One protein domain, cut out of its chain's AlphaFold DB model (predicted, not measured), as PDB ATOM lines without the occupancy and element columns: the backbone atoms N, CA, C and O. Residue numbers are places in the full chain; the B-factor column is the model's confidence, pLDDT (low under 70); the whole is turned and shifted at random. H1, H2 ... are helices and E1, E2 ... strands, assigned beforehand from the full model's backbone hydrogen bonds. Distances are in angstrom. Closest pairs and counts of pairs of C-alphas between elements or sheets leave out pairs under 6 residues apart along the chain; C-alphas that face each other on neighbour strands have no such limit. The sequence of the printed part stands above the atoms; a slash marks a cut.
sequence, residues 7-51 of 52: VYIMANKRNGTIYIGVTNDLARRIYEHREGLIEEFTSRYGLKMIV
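This is residues 7 to 51 of the 52 residues of the protein "Excinuclease ABC C subunit domain-containing protein" of Hyphomicrobium denitrificans 1NES1 (UniProt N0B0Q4). A two-strand hairpin, E1 and E2, has the helix H1 folding back over one face of it; the short helix H2 makes a corner after H1, and the last stretch returns to E1, where residues 49 to 50 pair with residues 10 to 11 as a short extra strand. The printed part has 45 residues, with two named strands and then two named helices, in the order E1, E2, H1, H2. The sheet's order is E1 - E2, antiparallel, and the class is mixed, helices and strands. The whole is compact, with a radius of gyration of the C-alphas of 9.4 A and spans of 27 by 20 by 12 A.

Start with E1, residues 7 to 11, and its antiparallel neighbour E2, residues 18 to 23: in this hairpin their directions stand at 148 degrees. Look at N 8 and O 21, 3.0 A apart, and N 10 and O 19, 2.9 A apart, both within hydrogen-bond range. Residues 10 to 11 of E1 also pair, antiparallel, with residues 49 to 50. Next comes H1, residues 26 to 35, near E1, with 6 pairs of C-alphas within 10 A. The closest C-alphas of E2 and H1, those of Thr 23 and Arg 29, are 7.1 A apart. H2, residues 41 to 44, and H1 only just touch, with 3 pairs of C-alphas within 8 A, and only at the corner by their link; the closest C-alphas are those of His 33 and Thr 42, 6.1 A. The closest C-alphas of E2 and H2, those of Tyr 19 and Thr 42, are 7.0 A apart. E1 and H2 are only just apart, at 8.0 A. In H1 every O i to N i+4 pair is within hydrogen-bond range; H2 is too short for such a pair, and its 1 O i to N i+3 pair is within range.

Find C-alpha 7 at (42.352, -18.693, 44.960); from there E1 runs 14.0 A to C-alpha 11. E2 covers 16.4 A from C-alpha 18 to C-alpha 23. H1 begins at C-alpha 26, (40.735, -27.280, 44.628), and runs 14.3 A to C-alpha 35. H2 spans 5.0 A and ends at C-alpha 44, (24.148, -21.539, 54.211).

The two C-alphas farthest apart, those of Asn 15 and Asn 24, are 27.1 A apart. The printed part has no cut. The link from E1 to E2 is short, and those from E2 to H1 and from H1 to H2 are tight. The mean pLDDT of the printed part is 96.7, and no printed residue is under 70.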
ATOM      1  N   VAL A   7      43.427 -19.620  44.600       98.31
ATOM      2  CA  VAL A   7      42.352 -18.693  44.960       98.31
ATOM      3  C   VAL A   7      41.212 -18.946  43.985       98.31
ATOM      4  O   VAL A   7      41.459 -19.018  42.785       98.31
ATOM      5  N   TYR A   8      39.996 -19.104  44.494       97.88
ATOM      6  CA  TYR A   8      38.823 -19.424  43.681       97.88
ATOM      7  C   TYR A   8      37.615 -18.588  44.098       97.88
ATOM      8  O   TYR A   8      37.549 -18.084  45.225       97.88
ATOM      9  N   ILE A   9      36.648 -18.464  43.188       98.31
ATOM     10  CA  ILE A   9      35.392 -17.747  43.409       98.31
ATOM     11  C   ILE A   9      34.221 -18.700  43.163       98.31
ATOM     12  O   ILE A   9      34.131 -19.343  42.117       98.31
ATOM     13  N   MET A  10      33.293 -18.760  44.117       97.88
ATOM     14  CA  MET A  10      32.021 -19.474  43.979       97.88
ATOM     15  C   MET A  10      30.833 -18.523  43.961       97.88
ATOM     16  O   MET A  10      30.889 -17.453  44.563       97.88
ATOM     17  N   ALA A  11      29.740 -18.936  43.322       98.31
ATOM     18  CA  ALA A  11      28.484 -18.201  43.264       98.31
ATOM     19  C   ALA A  11      27.264 -19.121  43.431       98.31
ATOM     20  O   ALA A  11      27.310 -20.315  43.123       98.31
ATOM     21  N   ASN A  12      26.144 -18.561  43.897       97.62
ATOM     22  CA  ASN A  12      24.862 -19.278  43.973       97.62
ATOM     23  C   ASN A  12      23.984 -19.107  42.724       97.62
ATOM     24  O   ASN A  12      23.160 -19.968  42.434       97.62
ATOM     25  N   LYS A  13      24.164 -18.018  41.967       97.25
ATOM     26  CA  LYS A  13      23.519 -17.737  40.672       97.25
ATOM     27  C   LYS A  13      24.243 -16.607  39.946       97.25
ATOM     28  O   LYS A  13      25.059 -15.901  40.538       97.25
ATOM     29  N   ARG A  14      23.912 -16.401  38.667       96.38
ATOM     30  CA  ARG A  14      24.373 -15.233  37.900       96.38
ATOM     31  C   ARG A  14      23.986 -13.944  38.633       96.38
ATOM     32  O   ARG A  14      22.824 -13.782  38.995       96.38
ATOM     33  N   ASN A  15      24.958 -13.051  38.836       96.25
ATOM     34  CA  ASN A  15      24.817 -11.800  39.599       96.25
ATOM     35  C   ASN A  15      24.315 -12.005  41.047       96.25
ATOM     36  O   ASN A  15      23.651 -11.135  41.608       96.25
ATOM     37  N   GLY A  16      24.568 -13.183  41.624       96.62
ATOM     38  CA  GLY A  16      24.192 -13.536  42.989       96.62
ATOM     39  C   GLY A  16      25.301 -13.291  44.011       96.62
ATOM     40  O   GLY A  16      26.245 -12.539  43.783       96.62
ATOM     41  N   THR A  17      25.180 -13.963  45.153       98.06
ATOM     42  CA  THR A  17      26.185 -13.940  46.218       98.06
ATOM     43  C   THR A  17      27.439 -14.664  45.755       98.06
ATOM     44  O   THR A  17      27.339 -15.761  45.201       98.06
ATOM     45  N   ILE A  18      28.598 -14.068  46.035       97.94
ATOM     46  CA  ILE A  18      29.905 -14.666  45.775       97.94
ATOM     47  C   ILE A  18      30.638 -15.000  47.073       97.94
ATOM     48  O   ILE A  18      30.422 -14.366  48.105       97.94
ATOM     49  N   TYR A  19      31.522 -15.987  47.000       97.62
ATOM     50  CA  TYR A  19      32.460 -16.356  48.054       97.62
ATOM     51  C   TYR A  19      33.843 -16.533  47.439       97.62
ATOM     52  O   TYR A  19      33.967 -17.157  46.387       97.62
ATOM     53  N   ILE A  20      34.864 -15.986  48.097       98.12
ATOM     54  CA  ILE A  20      36.264 -16.099  47.686       98.12
ATOM     55  C   ILE A  20      36.968 -16.983  48.709       98.12
ATOM     56  O   ILE A  20      36.878 -16.726  49.910       98.12
ATOM     57  N   GLY A  21      37.665 -18.015  48.239       96.88
ATOM     58  CA  GLY A  21      38.352 -18.975  49.098       96.88
ATOM     59  C   GLY A  21      39.768 -19.289  48.630       96.88
ATOM     60  O   GLY A  21      40.145 -19.009  47.494       96.88
ATOM     61  N   VAL A  22      40.542 -19.908  49.524       97.69
ATOM     62  CA  VAL A  22      41.880 -20.436  49.238       97.69
ATOM     63  C   VAL A  22      41.975 -21.903  49.652       97.69
ATOM     64  O   VAL A  22      41.400 -22.311  50.663       97.69
ATOM     65  N   THR A  23      42.669 -22.719  48.862       97.19
ATOM     66  CA  THR A  23      42.898 -24.142  49.157       97.19
ATOM     67  C   THR A  23      44.166 -24.649  48.473       97.19
ATOM     68  O   THR A  23      44.561 -24.129  47.433       97.19
ATOM     69  N   ASN A  24      44.804 -25.672  49.041       97.31
ATOM     70  CA  ASN A  24      45.864 -26.448  48.385       97.31
ATOM     71  C   ASN A  24      45.320 -27.652  47.593       97.31
ATOM     72  O   ASN A  24      46.084 -28.368  46.956       97.31
ATOM     73  N   ASP A  25      44.008 -27.884  47.657       96.88
ATOM     74  CA  ASP A  25      43.288 -28.934  46.942       96.88
ATOM     75  C   ASP A  25      41.938 -28.374  46.476       96.88
ATOM     76  O   ASP A  25      40.991 -28.230  47.261       96.88
ATOM     77  N   LEU A  26      41.890 -27.959  45.210       96.75
ATOM     78  CA  LEU A  26      40.735 -27.280  44.628       96.75
ATOM     79  C   LEU A  26      39.576 -28.246  44.369       96.75
ATOM     80  O   LEU A  26      38.431 -27.929  44.689       96.75
ATOM     81  N   ALA A  27      39.867 -29.439  43.848       96.75
ATOM     82  CA  ALA A  27      38.852 -30.426  43.494       96.75
ATOM     83  C   ALA A  27      38.069 -30.900  44.724       96.75
ATOM     84  O   ALA A  27      36.835 -30.874  44.719       96.75
ATOM     85  N   ARG A  28      38.776 -31.255  45.807       97.62
ATOM     86  CA  ARG A  28      38.136 -31.648  47.067       97.62
ATOM     87  C   ARG A  28      37.289 -30.515  47.637       97.62
ATOM     88  O   ARG A  28      36.149 -30.747  48.025       97.62
ATOM     89  N   ARG A  29      37.815 -29.286  47.657       97.12
ATOM     90  CA  ARG A  29      37.102 -28.154  48.260       97.12
ATOM     91  C   ARG A  29      35.834 -27.777  47.489       97.12
ATOM     92  O   ARG A  29      34.816 -27.484  48.107       97.12
ATOM     93  N   ILE A  30      35.861 -27.810  46.156       96.38
ATOM     94  CA  ILE A  30      34.655 -27.568  45.346       96.38
ATOM     95  C   ILE A  30      33.600 -28.644  45.618       96.38
ATOM     96  O   ILE A  30      32.417 -28.320  45.722       96.38
ATOM     97  N   TYR A  31      34.012 -29.910  45.744       97.12
ATOM     98  CA  TYR A  31      33.102 -31.004  46.078       97.12
ATOM     99  C   TYR A  31      32.434 -30.789  47.445       97.12
ATOM    100  O   TYR A  31      31.209 -30.831  47.530       97.12
ATOM    101  N   GLU A  32      33.215 -30.466  48.482       96.88
ATOM    102  CA  GLU A  32      32.707 -30.149  49.828       96.88
ATOM    103  C   GLU A  32      31.631 -29.053  49.797       96.88
ATOM    104  O   GLU A  32      30.553 -29.231  50.366       96.88
ATOM    105  N   HIS A  33      31.886 -27.959  49.072       96.56
ATOM    106  CA  HIS A  33      30.941 -26.847  48.924       96.56
ATOM    107  C   HIS A  33      29.681 -27.225  48.144       96.56
ATOM    108  O   HIS A  33      28.573 -26.861  48.536       96.56
ATOM    109  N   ARG A  34      29.827 -27.955  47.030       94.88
ATOM    110  CA  ARG A  34      28.702 -28.324  46.158       94.88
ATOM    111  C   ARG A  34      27.721 -29.262  46.858       94.88
ATOM    112  O   ARG A  34      26.504 -29.084  46.727       94.88
ATOM    113  N   GLU A  35      28.255 -30.227  47.600       96.50
ATOM    114  CA  GLU A  35      27.470 -31.193  48.372       96.50
ATOM    115  C   GLU A  35      27.037 -30.636  49.743       96.50
ATOM    116  O   GLU A  35      26.179 -31.219  50.396       96.50
ATOM    117  N   GLY A  36      27.573 -29.481  50.165       94.62
ATOM    118  CA  GLY A  36      27.229 -28.845  51.439       94.62
ATOM    119  C   GLY A  36      27.724 -29.631  52.655       94.62
ATOM    120  O   GLY A  36      27.064 -29.628  53.690       94.62
ATOM    121  N   LEU A  37      28.870 -30.315  52.531       95.88
ATOM    122  CA  LEU A  37      29.412 -31.214  53.565       95.88
ATOM    123  C   LEU A  37      29.921 -30.480  54.808       95.88
ATOM    124  O   LEU A  37      30.176 -31.104  55.835       95.88
ATOM    125  N   ILE A  38      30.097 -29.166  54.697       93.06
ATOM    126  CA  ILE A  38      30.562 -28.292  55.765       93.06
ATOM    127  C   ILE A  38      29.475 -27.246  56.007       93.06
ATOM    128  O   ILE A  38      29.010 -26.582  55.077       93.06
ATOM    129  N   GLU A  39      29.063 -27.092  57.265       92.00
ATOM    130  CA  GLU A  39      28.146 -26.028  57.663       92.00
ATOM    131  C   GLU A  39      28.899 -24.692  57.719       92.00
ATOM    132  O   GLU A  39      29.443 -24.280  58.741       92.00
ATOM    133  N   GLU A  40      28.972 -24.025  56.572       92.88
ATOM    134  CA  GLU A  40      29.645 -22.737  56.414       92.88
ATOM    135  C   GLU A  40      28.869 -21.794  55.482       92.88
ATOM    136  O   GLU A  40      27.751 -22.085  55.053       92.88
ATOM    137  N   PHE A  41      29.447 -20.630  55.171       96.75
ATOM    138  CA  PHE A  41      28.808 -19.600  54.347       96.75
ATOM    139  C   PHE A  41      28.302 -20.143  53.001       96.75
ATOM    140  O   PHE A  41      27.172 -19.863  52.602       96.75
ATOM    141  N   THR A  42      29.116 -20.936  52.306       96.38
ATOM    142  CA  THR A  42      28.762 -21.509  51.001       96.38
ATOM    143  C   THR A  42      27.546 -22.430  51.098       96.38
ATOM    144  O   THR A  42      26.624 -22.286  50.299       96.38
ATOM    145  N   SER A  43      27.486 -23.292  52.118       96.19
ATOM    146  CA  SER A  43      26.338 -24.165  52.389       96.19
ATOM    147  C   SER A  43      25.094 -23.362  52.791       96.19
ATOM    148  O   SER A  43      24.037 -23.506  52.175       96.19
ATOM    149  N   ARG A  44      25.237 -22.406  53.725       96.75
ATOM    150  CA  ARG A  44      24.148 -21.539  54.211       96.75
ATOM    151  C   ARG A  44      23.455 -20.751  53.096       96.75
ATOM    152  O   ARG A  44      22.246 -20.544  53.158       96.75
ATOM    153  N   TYR A  45      24.209 -20.281  52.104       96.81
ATOM    154  CA  TYR A  45      23.688 -19.438  51.020       96.81
ATOM    155  C   TYR A  45      23.566 -20.168  49.670       96.81
ATOM    156  O   TYR A  45      23.229 -19.540  48.657       96.81
ATOM    157  N   GLY A  46      23.818 -21.481  49.643       96.25
ATOM    158  CA  GLY A  46      23.671 -22.325  48.457       96.25
ATOM    159  C   GLY A  46      24.656 -22.012  47.325       96.25
ATOM    160  O   GLY A  46      24.289 -22.098  46.152       96.25
ATOM    161  N   LEU A  47      25.892 -21.617  47.640       97.69
ATOM    162  CA  LEU A  47      26.934 -21.348  46.644       97.69
ATOM    163  C   LEU A  47      27.521 -22.670  46.142       97.69
ATOM    164  O   LEU A  47      28.411 -23.240  46.767       97.69
ATOM    165  N   LYS A  48      27.020 -23.148  44.999       96.31
ATOM    166  CA  LYS A  48      27.374 -24.461  44.429       96.31
ATOM    167  C   LYS A  48      28.146 -24.400  43.107       96.31
ATOM    168  O   LYS A  48      28.558 -25.443  42.606       96.31
ATOM    169  N   MET A  49      28.337 -23.213  42.527       97.12
ATOM    170  CA  MET A  49      29.013 -23.044  41.234       97.12
ATOM    171  C   MET A  49      30.380 -22.404  41.422       97.12
ATOM    172  O   MET A  49      30.458 -21.325  42.003       97.12
ATOM    173  N   ILE A  50      31.434 -23.027  40.896       97.00
ATOM    174  CA  ILE A  50      32.720 -22.349  40.699       97.00
ATOM    175  C   ILE A  50      32.637 -21.450  39.461       97.00
ATOM    176  O   ILE A  50      32.077 -21.850  38.441       97.00
ATOM    177  N   VAL A  51      33.162 -20.229  39.569       97.31
ATOM    178  CA  VAL A  51      33.151 -19.229  38.488       97.31
ATOM    179  C   VAL A  51      34.535 -18.657  38.172       97.31
ATOM    180  O   VAL A  51      34.682 -18.012  37.135       97.31
TER     181      VAL A  51